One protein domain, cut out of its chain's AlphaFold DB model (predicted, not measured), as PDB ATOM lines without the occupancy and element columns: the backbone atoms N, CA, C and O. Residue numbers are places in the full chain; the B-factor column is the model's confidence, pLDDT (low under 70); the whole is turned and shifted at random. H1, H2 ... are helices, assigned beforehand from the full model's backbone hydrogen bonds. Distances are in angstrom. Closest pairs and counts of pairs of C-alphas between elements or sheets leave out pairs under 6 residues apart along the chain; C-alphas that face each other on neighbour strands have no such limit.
ATOM      1  N   ASP A  12      -2.430  10.127  26.592       90.06
ATOM      2  CA  ASP A  12      -3.241   8.915  26.410       90.06
ATOM      3  C   ASP A  12      -3.448   8.144  27.714       90.06
ATOM      4  O   ASP A  12      -4.563   7.728  28.011       90.06
ATOM      5  N   HIS A  13      -2.406   8.019  28.546       93.00
ATOM      6  CA  HIS A  13      -2.534   7.389  29.864       93.00
ATOM      7  C   HIS A  13      -3.513   8.155  30.752       93.00
ATOM      8  O   HIS A  13      -4.316   7.562  31.467       93.00
ATOM      9  N   TYR A  14      -3.463   9.485  30.698       90.81
ATOM     10  CA  TYR A  14      -4.363  10.324  31.470       90.81
ATOM     11  C   TYR A  14      -5.818  10.225  30.990       90.81
ATOM     12  O   TYR A  14      -6.719  10.049  31.811       90.81
ATOM     13  N   LEU A  15      -6.053  10.275  29.677       88.38
ATOM     14  CA  LEU A  15      -7.390  10.124  29.095       88.38
ATOM     15  C   LEU A  15      -7.955   8.719  29.351       88.38
ATOM     16  O   LEU A  15      -9.104   8.592  29.776       88.38
ATOM     17  N   ALA A  16      -7.135   7.676  29.200       89.38
ATOM     18  CA  ALA A  16      -7.499   6.304  29.541       89.38
ATOM     19  C   ALA A  16      -7.836   6.153  31.033       89.38
ATOM     20  O   ALA A  16      -8.794   5.462  31.379       89.38
ATOM     21  N   PHE A  17      -7.100   6.822  31.927       90.31
ATOM     22  CA  PHE A  17      -7.377   6.806  33.366       90.31
ATOM     23  C   PHE A  17      -8.717   7.466  33.707       90.31
ATOM     24  O   PHE A  17      -9.478   6.930  34.512       90.31
ATOM     25  N   ILE A  18      -9.046   8.594  33.068       87.75
ATOM     26  CA  ILE A  18     -10.354   9.245  33.231       87.75
ATOM     27  C   ILE A  18     -11.479   8.348  32.706       87.75
ATOM     28  O   ILE A  18     -12.489   8.179  33.390       87.75
ATOM     29  N   ALA A  19     -11.299   7.753  31.523       83.38
ATOM     30  CA  ALA A  19     -12.270   6.833  30.940       83.38
ATOM     31  C   ALA A  19     -12.525   5.628  31.859       83.38
ATOM     32  O   ALA A  19     -13.679   5.293  32.131       83.38
ATOM     33  N   LEU A  20     -11.461   5.037  32.417       85.25
ATOM     34  CA  LEU A  20     -11.557   3.930  33.365       85.25
ATOM     35  C   LEU A  20     -12.271   4.340  34.659       85.25
ATOM     36  O   LEU A  20     -13.151   3.619  35.131       85.25
ATOM     37  N   TYR A  21     -11.929   5.504  35.223       86.19
ATOM     38  CA  TYR A  21     -12.582   6.023  36.428       86.19
ATOM     39  C   TYR A  21     -14.084   6.248  36.204       86.19
ATOM     40  O   TYR A  21     -14.901   5.851  37.038       86.19
ATOM     41  N   GLY A  22     -14.454   6.827  35.060       78.62
ATOM     42  CA  GLY A  22     -15.850   7.028  34.690       78.62
ATOM     43  C   GLY A  22     -16.607   5.719  34.513       78.62
ATOM     44  O   GLY A  22     -17.690   5.562  35.073       78.62
ATOM     45  N   ALA A  23     -16.032   4.763  33.779       75.31
ATOM     46  CA  ALA A  23     -16.659   3.465  33.538       75.31
ATOM     47  C   ALA A  23     -16.834   2.657  34.832       75.31
ATOM     48  O   ALA A  23     -17.819   1.944  35.009       75.31
ATOM     49  N   ASN A  24     -15.905   2.802  35.780       71.19
ATOM     50  CA  ASN A  24     -16.019   2.160  37.083       71.19
ATOM     51  C   ASN A  24     -17.135   2.771  37.954       71.19
ATOM     52  O   ASN A  24     -17.749   2.053  38.743       71.19
ATOM     53  N   ALA A  25     -17.433   4.069  37.802       63.22
ATOM     54  CA  ALA A  25     -18.496   4.747  38.549       63.22
ATOM     55  C   ALA A  25     -19.912   4.274  38.166       63.22
ATOM     56  O   ALA A  25     -20.810   4.357  39.002       63.22
ATOM     57  N   ASP A  26     -20.097   3.749  36.949       55.91
ATOM     58  CA  ASP A  26     -21.385   3.255  36.428       55.91
ATOM     59  C   ASP A  26     -21.545   1.718  36.531       55.91
ATOM     60  O   ASP A  26     -22.448   1.130  35.943       55.91
ATOM     61  N   ALA A  27     -20.692   1.075  37.345       52.69
ATOM     62  CA  ALA A  27     -20.628  -0.364  37.615       52.69
ATOM     63  C   ALA A  27     -20.131  -1.234  36.436       52.69
ATOM     64  O   ALA A  27     -20.903  -1.847  35.704       52.69
ATOM     65  N   GLN A  28     -18.801  -1.396  36.416       60.00
ATOM     66  CA  GLN A  28     -17.978  -2.311  35.610       60.00
ATOM     67  C   GLN A  28     -17.789  -1.938  34.137       60.00
ATOM     68  O   GLN A  28     -18.695  -2.052  33.316       60.00
ATOM     69  N   LEU A  29     -16.526  -1.637  33.811       68.31
ATOM     70  CA  LEU A  29     -16.006  -1.660  32.449       68.31
ATOM     71  C   LEU A  29     -16.279  -3.044  31.845       68.31
ATOM     72  O   LEU A  29     -15.778  -4.062  32.335       68.31
ATOM     73  N   ASN A  30     -17.100  -3.093  30.806       72.81
ATOM     74  CA  ASN A  30     -17.425  -4.335  30.125       72.81
ATOM     75  C   ASN A  30     -16.348  -4.692  29.071       72.81
ATOM     76  O   ASN A  30     -15.508  -3.856  28.727       72.81
ATOM     77  N   PRO A  31     -16.334  -5.934  28.549       77.94
ATOM     78  CA  PRO A  31     -15.303  -6.380  27.609       77.94
ATOM     79  C   PRO A  31     -15.224  -5.572  26.308       77.94
ATOM     80  O   PRO A  31     -14.131  -5.443  25.753       77.94
ATOM     81  N   ASP A  32     -16.341  -5.020  25.831       77.50
ATOM     82  CA  ASP A  32     -16.376  -4.212  24.609       77.50
ATOM     83  C   ASP A  32     -15.750  -2.836  24.861       77.50
ATOM     84  O   ASP A  32     -14.948  -2.364  24.061       77.50
ATOM     85  N   GLU A  33     -16.024  -2.233  26.022       74.12
ATOM     86  CA  GLU A  33     -15.410  -0.970  26.455       74.12
ATOM     87  C   GLU A  33     -13.903  -1.128  26.676       74.12
ATOM     88  O   GLU A  33     -13.119  -0.280  26.251       74.12
ATOM     89  N   LEU A  34     -13.478  -2.244  27.276       80.38
ATOM     90  CA  LEU A  34     -12.058  -2.557  27.426       80.38
ATOM     91  C   LEU A  34     -11.384  -2.775  26.068       80.38
ATOM     92  O   LEU A  34     -10.283  -2.275  25.846       80.38
ATOM     93  N   SER A  35     -12.031  -3.505  25.158       83.44
ATOM     94  CA  SER A  35     -11.502  -3.747  23.810       83.44
ATOM     95  C   SER A  35     -11.370  -2.445  23.027       83.44
ATOM     96  O   SER A  35     -10.350  -2.217  22.379       83.44
ATOM     97  N   PHE A  36     -12.361  -1.565  23.150       81.62
ATOM     98  CA  PHE A  36     -12.345  -0.232  22.570       81.62
ATOM     99  C   PHE A  36     -11.191   0.619  23.128       81.62
ATOM    100  O   PHE A  36     -10.387   1.156  22.365       81.62
ATOM    101  N   MET A  37     -11.034   0.676  24.455       83.75
ATOM    102  CA  MET A  37      -9.917   1.390  25.082       83.75
ATOM    103  C   MET A  37      -8.563   0.840  24.612       83.75
ATOM    104  O   MET A  37      -7.682   1.620  24.256       83.75
ATOM    105  N   LYS A  38      -8.407  -0.489  24.545       88.38
ATOM    106  CA  LYS A  38      -7.176  -1.137  24.061       88.38
ATOM    107  C   LYS A  38      -6.902  -0.850  22.586       88.38
ATOM    108  O   LYS A  38      -5.738  -0.717  22.215       88.38
ATOM    109  N   HIS A  39      -7.940  -0.748  21.758       86.31
ATOM    110  CA  HIS A  39      -7.799  -0.364  20.355       86.31
ATOM    111  C   HIS A  39      -7.302   1.079  20.212       86.31
ATOM    112  O   HIS A  39      -6.419   1.338  19.398       86.31
ATOM    113  N   HIS A  40      -7.836   1.997  21.023       84.31
ATOM    114  CA  HIS A  40      -7.528   3.420  20.915       84.31
ATOM    115  C   HIS A  40      -6.197   3.809  21.577       84.31
ATOM    116  O   HIS A  40      -5.346   4.430  20.950       84.31
ATOM    117  N   PHE A  41      -6.004   3.439  22.843       87.62
ATOM    118  CA  PHE A  41      -4.831   3.836  23.633       87.62
ATOM    119  C   PHE A  41      -3.665   2.852  23.520       87.62
ATOM    120  O   PHE A  41      -2.540   3.162  23.907       87.62
ATOM    121  N   GLY A  42      -3.928   1.653  23.004       90.50
ATOM    122  CA  GLY A  42      -2.993   0.543  23.028       90.50
ATOM    123  C   GLY A  42      -3.092  -0.268  24.318       90.50
ATOM    124  O   GLY A  42      -3.269   0.249  25.422       90.50
ATOM    125  N   GLU A  43      -2.924  -1.579  24.172       90.19
ATOM    126  CA  GLU A  43      -2.969  -2.527  25.284       90.19
ATOM    127  C   GLU A  43      -1.998  -2.202  26.438       90.19
ATOM    128  O   GLU A  43      -2.456  -2.223  27.582       90.19
ATOM    129  N   PRO A  44      -0.728  -1.804  26.201       91.44
ATOM    130  CA  PRO A  44       0.186  -1.453  27.290       91.44
ATOM    131  C   PRO A  44      -0.320  -0.293  28.155       91.44
ATOM    132  O   PRO A  44      -0.246  -0.361  29.378       91.44
ATOM    133  N   VAL A  45      -0.897   0.742  27.530       91.81
ATOM    134  CA  VAL A  45      -1.441   1.910  28.239       91.81
ATOM    135  C   VAL A  45      -2.610   1.492  29.120       91.81
ATOM    136  O   VAL A  45      -2.661   1.845  30.297       91.81
ATOM    137  N   CYS A  46      -3.539   0.704  28.575       89.62
ATOM    138  CA  CYS A  46      -4.696   0.229  29.327       89.62
ATOM    139  C   CYS A  46      -4.305  -0.670  30.501       89.62
ATOM    140  O   CYS A  46      -4.891  -0.546  31.578       89.62
ATOM    141  N   ASP A  47      -3.327  -1.556  30.313       89.50
ATOM    142  CA  ASP A  47      -2.867  -2.467  31.359       89.50
ATOM    143  C   ASP A  47      -2.147  -1.700  32.485       89.50
ATOM    144  O   ASP A  47      -2.430  -1.936  33.662       89.50
ATOM    145  N   GLU A  48      -1.284  -0.730  32.156       91.38
ATOM    146  CA  GLU A  48      -0.611   0.132  33.140       91.38
ATOM    147  C   GLU A  48      -1.605   0.986  33.937       91.38
ATOM    148  O   GLU A  48      -1.553   1.036  35.172       91.38
ATOM    149  N   VAL A  49      -2.545   1.623  33.238       91.25
ATOM    150  CA  VAL A  49      -3.598   2.449  33.838       91.25
ATOM    151  C   VAL A  49      -4.489   1.613  34.753       91.25
ATOM    152  O   VAL A  49      -4.758   2.027  35.879       91.25
ATOM    153  N   SER A  50      -4.900   0.420  34.315       88.25
ATOM    154  CA  SER A  50      -5.739  -0.484  35.112       88.25
ATOM    155  C   SER A  50      -5.009  -0.996  36.350       88.25
ATOM    156  O   SER A  50      -5.578  -1.010  37.444       88.25
ATOM    157  N   ALA A  51      -3.736  -1.376  36.202       89.62
ATOM    158  CA  ALA A  51      -2.910  -1.814  37.317       89.62
ATOM    159  C   ALA A  51      -2.766  -0.704  38.363       89.62
ATOM    160  O   ALA A  51      -2.995  -0.955  39.544       89.62
ATOM    161  N   PHE A  52      -2.463   0.528  37.943       90.50
ATOM    162  CA  PHE A  52      -2.378   1.669  38.854       90.50
ATOM    163  C   PHE A  52      -3.729   1.970  39.515       90.50
ATOM    164  O   PHE A  52      -3.808   2.046  40.738       90.50
ATOM    165  N   PHE A  53      -4.806   2.053  38.732       88.38
ATOM    166  CA  PHE A  53      -6.156   2.340  39.218       88.38
ATOM    167  C   PHE A  53      -6.636   1.355  40.289       88.38
ATOM    168  O   PHE A  53      -7.216   1.771  41.288       88.38
ATOM    169  N   SER A  54      -6.333   0.062  40.130       87.38
ATOM    170  CA  SER A  54      -6.715  -0.985  41.090       87.38
ATOM    171  C   SER A  54      -6.115  -0.806  42.491       87.38
ATOM    172  O   SER A  54      -6.588  -1.415  43.450       87.38
ATOM    173  N   THR A  55      -5.077   0.027  42.614       88.69
ATOM    174  CA  THR A  55      -4.420   0.334  43.892       88.69
ATOM    175  C   THR A  55      -5.022   1.538  44.611       88.69
ATOM    176  O   THR A  55      -4.653   1.793  45.754       88.69
ATOM    177  N   LEU A  56      -5.938   2.270  43.967       88.44
ATOM    178  CA  LEU A  56      -6.471   3.533  44.468       88.44
ATOM    179  C   LEU A  56      -7.876   3.365  45.052       88.44
ATOM    180  O   LEU A  56      -8.730   2.670  44.501       88.44
ATOM    181  N   SER A  57      -8.150   4.081  46.138       87.94
ATOM    182  CA  SER A  57      -9.519   4.404  46.546       87.94
ATOM    183  C   SER A  57     -10.147   5.463  45.626       87.94
ATOM    184  O   SER A  57      -9.452   6.156  44.883       87.94
ATOM    185  N   ASP A  58     -11.473   5.637  45.690       83.44
ATOM    186  CA  ASP A  58     -12.191   6.643  44.885       83.44
ATOM    187  C   ASP A  58     -11.639   8.066  45.096       83.44
ATOM    188  O   ASP A  58     -11.416   8.798  44.132       83.44
ATOM    189  N   SER A  59     -11.329   8.443  46.342       85.06
ATOM    190  CA  SER A  59     -10.753   9.756  46.652       85.06
ATOM    191  C   SER A  59      -9.325   9.915  46.123       85.06
ATOM    192  O   SER A  59      -8.959  10.993  45.650       85.06
ATOM    193  N   GLU A  60      -8.513   8.856  46.152       89.69
ATOM    194  CA  GLU A  60      -7.163   8.853  45.573       89.69
ATOM    195  C   GLU A  60      -7.196   8.918  44.044       89.69
ATOM    196  O   GLU A  60      -6.384   9.630  43.444       89.69
ATOM    197  N   ALA A  61      -8.158   8.248  43.407       88.81
ATOM    198  CA  ALA A  61      -8.382   8.331  41.970       88.81
ATOM    199  C   ALA A  61      -8.778   9.756  41.557       88.81
ATOM    200  O   ALA A  61      -8.157  10.326  40.662       88.81
ATOM    201  N   ILE A  62      -9.720  10.384  42.268       85.69
ATOM    202  CA  ILE A  62     -10.099  11.786  42.034       85.69
ATOM    203  C   ILE A  62      -8.890  12.722  42.202       85.69
ATOM    204  O   ILE A  62      -8.617  13.549  41.330       85.69
ATOM    205  N   ASN A  63      -8.123  12.579  43.287       87.31
ATOM    206  CA  ASN A  63      -6.922  13.392  43.509       87.31
ATOM    207  C   ASN A  63      -5.878  13.191  42.404       87.31
ATOM    208  O   ASN A  63      -5.246  14.150  41.960       87.31
ATOM    209  N   THR A  64      -5.727  11.960  41.918       89.50
ATOM    210  CA  THR A  64      -4.874  11.646  40.770       89.50
ATOM    211  C   THR A  64      -5.339  12.391  39.522       89.50
ATOM    212  O   THR A  64      -4.511  13.020  38.863       89.50
ATOM    213  N   ILE A  65      -6.644  12.399  39.222       87.94
ATOM    214  CA  ILE A  65      -7.196  13.130  38.069       87.94
ATOM    215  C   ILE A  65      -6.834  14.616  38.149       87.94
ATOM    216  O   ILE A  65      -6.394  15.189  37.150       87.94
ATOM    217  N   TYR A  66      -6.965  15.235  39.325       85.06
ATOM    218  CA  TYR A  66      -6.607  16.642  39.525       85.06
ATOM    219  C   TYR A  66      -5.104  16.907  39.377       85.06
ATOM    220  O   TYR A  66      -4.709  17.872  38.722       85.06
ATOM    221  N   ASN A  67      -4.260  16.050  39.951       86.94
ATOM    222  CA  ASN A  67      -2.808  16.208  39.873       86.94
ATOM    223  C   ASN A  67      -2.295  16.045  38.438       86.94
ATOM    224  O   ASN A  67      -1.478  16.838  37.970       86.94
ATOM    225  N   LEU A  68      -2.798  15.039  37.720       87.88
ATOM    226  CA  LEU A  68      -2.411  14.774  36.339       87.88
ATOM    227  C   LEU A  68      -3.001  15.793  35.361       87.88
ATOM    228  O   LEU A  68      -2.324  16.130  34.392       87.88
ATOM    229  N   ARG A  69      -4.185  16.362  35.647       86.00
ATOM    230  CA  ARG A  69      -4.726  17.508  34.897       86.00
ATOM    231  C   ARG A  69      -3.690  18.618  34.814       86.00
ATOM    232  O   ARG A  69      -3.312  19.008  33.722       86.00
ATOM    233  N   ASN A  70      -3.175  19.069  35.958       82.44
ATOM    234  CA  ASN A  70      -2.196  20.159  36.000       82.44
ATOM    235  C   ASN A  70      -0.904  19.838  35.231       82.44
ATOM    236  O   ASN A  70      -0.221  20.756  34.786       82.44
ATOM    237  N   ARG A  71      -0.562  18.552  35.080       85.25
ATOM    238  CA  ARG A  71       0.615  18.104  34.330       85.25
ATOM    239  C   ARG A  71       0.376  18.070  32.819       85.25
ATOM    240  O   ARG A  71       1.253  18.493  32.074       85.25
ATOM    241  N   PHE A  72      -0.752  17.523  32.373       85.38
ATOM    242  CA  PHE A  72      -1.000  17.228  30.955       85.38
ATOM    243  C   PHE A  72      -1.859  18.264  30.237       85.38
ATOM    244  O   PHE A  72      -1.732  18.415  29.025       85.38
ATOM    245  N   PHE A  73      -2.699  18.967  30.990       80.56
ATOM    246  CA  PHE A  73      -3.596  20.017  30.529       80.56
ATOM    247  C   PHE A  73      -3.511  21.192  31.521       80.56
ATOM    248  O   PHE A  73      -4.398  21.378  32.360       80.56
ATOM    249  N   PRO A  74      -2.404  21.956  31.527       78.75
ATOM    250  CA  PRO A  74      -2.278  23.130  32.383       78.75
ATOM    251  C   PRO A  74      -3.122  24.290  31.833       78.75
ATOM    252  O   PRO A  74      -3.013  24.633  30.662       78.75
ATOM    253  N   GLY A  75      -3.918  24.948  32.681       76.44
ATOM    254  CA  GLY A  75      -4.626  26.186  32.316       76.44
ATOM    255  C   GLY A  75      -6.120  26.188  32.638       76.44
ATOM    256  O   GLY A  75      -6.679  25.177  33.069       76.44
ATOM    257  N   GLU A  76      -6.768  27.339  32.452       69.62
ATOM    258  CA  GLU A  76      -8.203  27.516  32.732       69.62
ATOM    259  C   GLU A  76      -9.086  26.696  31.773       69.62
ATOM    260  O   GLU A  76     -10.048  26.074  32.226       69.62
ATOM    261  N   ASP A  77      -8.673  26.563  30.507       72.25
ATOM    262  CA  ASP A  77      -9.417  25.851  29.450       72.25
ATOM    263  C   ASP A  77      -9.167  24.336  29.404       72.25
ATOM    264  O   ASP A  77      -9.839  23.602  28.684       72.25
ATOM    265  N   SER A  78      -8.259  23.834  30.241       76.62
ATOM    266  CA  SER A  78      -7.890  22.412  30.316       76.62
ATOM    267  C   SER A  78      -9.073  21.460  30.465       76.62
ATOM    268  O   SER A  78      -9.031  20.319  30.020       76.62
ATOM    269  N   LYS A  79     -10.157  21.922  31.091       72.81
ATOM    270  CA  LYS A  79     -11.395  21.155  31.218       72.81
ATOM    271  C   LYS A  79     -12.047  20.875  29.857       72.81
ATOM    272  O   LYS A  79     -12.521  19.764  29.638       72.81
ATOM    273  N   GLN A  80     -12.074  21.863  28.967       77.69
ATOM    274  CA  GLN A  80     -12.638  21.716  27.630       77.69
ATOM    275  C   GLN A  80     -11.738  20.839  26.754       77.69
ATOM    276  O   GLN A  80     -12.247  19.944  26.091       77.69
ATOM    277  N   GLU A  81     -10.418  21.012  26.827       80.50
ATOM    278  CA  GLU A  81      -9.459  20.188  26.073       80.50
ATOM    279  C   GLU A  81      -9.549  18.701  26.445       80.50
ATOM    280  O   GLU A  81      -9.524  17.832  25.576       80.50
ATOM    281  N   ILE A  82      -9.722  18.394  27.736       81.12
ATOM    282  CA  ILE A  82      -9.941  17.020  28.205       81.12
ATOM    283  C   ILE A  82     -11.251  16.463  27.649       81.12
ATOM    284  O   ILE A  82     -11.282  15.327  27.182       81.12
ATOM    285  N   LEU A  83     -12.331  17.250  27.684       75.94
ATOM    286  CA  LEU A  83     -13.620  16.835  27.132       75.94
ATOM    287  C   LEU A  83     -13.552  16.595  25.626       75.94
ATOM    288  O   LEU A  83     -14.133  15.627  25.153       75.94
ATOM    289  N   GLU A  84     -12.869  17.455  24.879       78.69
ATOM    290  CA  GLU A  84     -12.696  17.308  23.434       78.69
ATOM    291  C   GLU A  84     -11.832  16.093  23.098       78.69
ATOM    292  O   GLU A  84     -12.204  15.317  22.220       78.69
ATOM    293  N   GLY A  85     -10.742  15.867  23.837       76.38
ATOM    294  CA  GLY A  85      -9.920  14.667  23.699       76.38
ATOM    295  C   GLY A  85     -10.735  13.400  23.948       76.38
ATOM    296  O   GLY A  85     -10.772  12.512  23.101       76.38
ATOM    297  N   LEU A  86     -11.463  13.357  25.068       75.69
ATOM    298  CA  LEU A  86     -12.373  12.261  25.399       75.69
ATOM    299  C   LEU A  86     -13.452  12.084  24.326       75.69
ATOM    300  O   LEU A  86     -13.625  10.979  23.830       75.69
ATOM    301  N   ARG A  87     -14.140  13.142  23.892       74.69
ATOM    302  CA  ARG A  87     -15.141  13.042  22.818       74.69
ATOM    303  C   ARG A  87     -14.552  12.512  21.523       74.69
ATOM    304  O   ARG A  87     -15.153  11.623  20.942       74.69
ATOM    305  N   GLY A  88     -13.378  12.984  21.110       71.19
ATOM    306  CA  GLY A  88     -12.702  12.504  19.904       71.19
ATOM    307  C   GLY A  88     -12.382  11.008  19.950       71.19
ATOM    308  O   GLY A  88     -12.454  10.337  18.923       71.19
ATOM    309  N   ILE A  89     -12.103  10.473  21.142       70.19
ATOM    310  CA  ILE A  89     -11.940   9.035  21.359       70.19
ATOM    311  C   ILE A  89     -13.267   8.319  21.056       70.19
ATOM    312  O   ILE A  89     -13.308   7.458  20.180       70.19
ATOM    313  N   PHE A  90     -14.365   8.697  21.717       67.06
ATOM    314  CA  PHE A  90     -15.629   7.946  21.647       67.06
ATOM    315  C   PHE A  90     -16.467   8.237  20.384       67.06
ATOM    316  O   PHE A  90     -17.182   7.345  19.933       67.06
ATOM    317  N   GLU A  91     -16.310   9.411  19.749       65.31
ATOM    318  CA  GLU A  91     -16.914   9.809  18.457       65.31
ATOM    319  C   GLU A  91     -16.532   8.917  17.281       65.31
ATOM    320  O   GLU A  91     -17.323   8.763  16.348       65.31
ATOM    321  N   SER A  92     -15.378   8.258  17.346       61.22
ATOM    322  CA  SER A  92     -14.843   7.532  16.200       61.22
ATOM    323  C   SER A  92     -15.485   6.163  15.929       61.22
ATOM    324  O   SER A  92     -15.267   5.644  14.836       61.22
ATOM    325  N   ASP A  93     -16.236   5.559  16.864       54.78
ATOM    326  CA  ASP A  93     -16.505   4.103  16.791       54.78
ATOM    327  C   ASP A  93     -17.955   3.666  17.074       54.78
ATOM    328  O   ASP A  93     -18.247   2.481  17.187       54.78
ATOM    329  N   HIS A  94     -18.915   4.597  17.160       56.47
ATOM    330  CA  HIS A  94     -20.357   4.313  17.340       56.47
ATOM    331  C   HIS A  94     -20.760   3.475  18.590       56.47
ATOM    332  O   HIS A  94     -21.954   3.261  18.818       56.47
ATOM    333  N   VAL A  95     -19.820   3.063  19.455       54.00
ATOM    334  CA  VAL A  95     -20.054   2.357  20.737       54.00
ATOM    335  C   VAL A  95     -20.333   3.382  21.845       54.00
ATOM    336  O   VAL A  95     -19.514   3.656  22.717       54.00
ATOM    337  N   PHE A  96     -21.483   4.046  21.741       56.00
ATOM    338  CA  PHE A  96     -21.578   5.434  22.197       56.00
ATOM    339  C   PHE A  96     -22.137   5.706  23.595       56.00
ATOM    340  O   PHE A  96     -21.867   6.760  24.146       56.00
ATOM    341  N   SER A  97     -22.937   4.833  24.204       61.16
ATOM    342  CA  SER A  97     -23.763   5.307  25.328       61.16
ATOM    343  C   SER A  97     -23.060   5.291  26.688       61.16
ATOM    344  O   SER A  97     -23.105   6.274  27.420       61.16
ATOM    345  N   ARG A  98     -22.411   4.189  27.067       62.81
ATOM    346  CA  ARG A  98     -21.962   3.995  28.459       62.81
ATOM    347  C   ARG A  98     -20.685   4.745  28.810       62.81
ATOM    348  O   ARG A  98     -20.635   5.389  29.851       62.81
ATOM    349  N   LEU A  99     -19.691   4.727  27.926       64.88
ATOM    350  CA  LEU A  99     -18.446   5.471  28.128       64.88
ATOM    351  C   LEU A  99     -18.679   6.992  28.118       64.88
ATOM    352  O   LEU A  99     -18.093   7.708  28.926       64.88
ATOM    353  N   GLU A 100     -19.601   7.484  27.288       66.31
ATOM    354  CA  GLU A 100     -20.012   8.892  27.311       66.31
ATOM    355  C   GLU A 100     -20.689   9.257  28.646       66.31
ATOM    356  O   GLU A 100     -20.318  10.248  29.279       66.31
ATOM    357  N   HIS A 101     -21.618   8.427  29.137       67.44
ATOM    358  CA  HIS A 101     -22.240   8.611  30.455       67.44
ATOM    359  C   HIS A 101     -21.218   8.591  31.600       67.44
ATOM    360  O   HIS A 101     -21.264   9.439  32.494       67.44
ATOM    361  N   ALA A 102     -20.263   7.669  31.539       65.19
ATOM    362  CA  ALA A 102     -19.139   7.569  32.454       65.19
ATOM    363  C   ALA A 102     -18.335   8.876  32.520       65.19
ATOM    364  O   ALA A 102     -18.096   9.399  33.608       65.19
ATOM    365  N   ILE A 103     -17.977   9.452  31.371       66.69
ATOM    366  CA  ILE A 103     -17.242  10.722  31.297       66.69
ATOM    367  C   ILE A 103     -18.062  11.875  31.867       66.69
ATOM    368  O   ILE A 103     -17.541  12.670  32.650       66.69
ATOM    369  N   MET A 104     -19.349  11.948  31.528       67.06
ATOM    370  CA  MET A 104     -20.251  12.970  32.061       67.06
ATOM    371  C   MET A 104     -20.400  12.864  33.587       67.06
ATOM    372  O   MET A 104     -20.524  13.880  34.276       67.06
ATOM    373  N   ASN A 105     -20.320  11.657  34.147       67.94
ATOM    374  CA  ASN A 105     -20.318  11.453  35.593       67.94
ATOM    375  C   ASN A 105     -19.013  11.914  36.254       67.94
ATOM    376  O   ASN A 105     -19.068  12.577  37.293       67.94
ATOM    377  N   VAL A 106     -17.846  11.624  35.667       67.88
ATOM    378  CA  VAL A 106     -16.567  12.171  36.167       67.88
ATOM    379  C   VAL A 106     -16.586  13.693  36.108       67.88
ATOM    380  O   VAL A 106     -16.197  14.355  37.068       67.88
ATOM    381  N   TRP A 107     -17.111  14.243  35.016       67.31
ATOM    382  CA  TRP A 107     -17.262  15.675  34.812       67.31
ATOM    383  C   TRP A 107     -18.077  16.344  35.925       67.31
ATOM    384  O   TRP A 107     -17.624  17.335  36.494       67.31
ATOM    385  N   HIS A 108     -19.224  15.774  36.308       66.38
ATOM    386  CA  HIS A 108     -20.015  16.286  37.431       66.38
ATOM    387  C   HIS A 108     -19.293  16.207  38.779       66.38
ATOM    388  O   HIS A 108     -19.539  17.047  39.635       66.38
ATOM    389  N   LYS A 109     -18.400  15.232  38.985       67.19
ATOM    390  CA  LYS A 109     -17.590  15.141  40.213       67.19
ATOM    391  C   LYS A 109     -16.423  16.139  40.246       67.19
ATOM    392  O   LYS A 109     -15.819  16.332  41.300       67.19
ATOM    393  N   MET A 110     -16.078  16.738  39.105       63.94
ATOM    394  CA  MET A 110     -14.979  17.702  38.961       63.94
ATOM    395  C   MET A 110     -15.418  19.181  39.024       63.94
ATOM    396  O   MET A 110     -14.595  20.086  38.806       63.94
ATOM    397  N   ILE A 111     -16.706  19.440  39.264       52.41
ATOM    398  CA  ILE A 111     -17.330  20.767  39.419       52.41
ATOM    399  C   ILE A 111     -17.886  20.866  40.838       52.41
ATOM    400  O   ILE A 111     -17.697  21.944  41.441       52.41
TER     401      ILE A 111
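AT A GLANCE: This is residues 12 to 111 of the 111 residues of an uncharacterized protein of Saprospiraceae bacterium (UniProt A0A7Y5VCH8). One helix, H1, runs through the core and five helices pack round it, H5 and H6 as a hairpin crossing it. The printed part has 100 residues with six named helices, H1 to H6 in order, all helix. It is compact, radius of gyration of the C-alphas 12.4 A, spanning 32 by 29 by 23 A.

IN THESE COORDINATES: H4, the longest helix, is residues 58 to 72, 20.8 A from first to last C-alpha. H1 is residues 12 to 25, 19.9 A, from C-alpha 12 at (-3.241, 8.915, 26.410). H2 is 31 to 41, H3 43 to 53, H5 78 to 91, and H6 97 to 109, ending at C-alpha 109 (-17.590, 15.141, 40.213).

HOW THE PARTS SIT: H4 touches the hub, H1, closest at C-alphas 68 and 14, 6.9 A, at a shallow tilt of 25 degrees, opposite ways. H6 touches H1 about perpendicular, 87 degrees, C-alphas 102 and 22 closest at 4.0 A. In each helix every O i to N i+4 pair is within hydrogen-bond range.

THE WHOLE: The printed part has no cut; its five links are tight. pLDDT is under 70 at residues 25 to 29, 76 and 90 to 111.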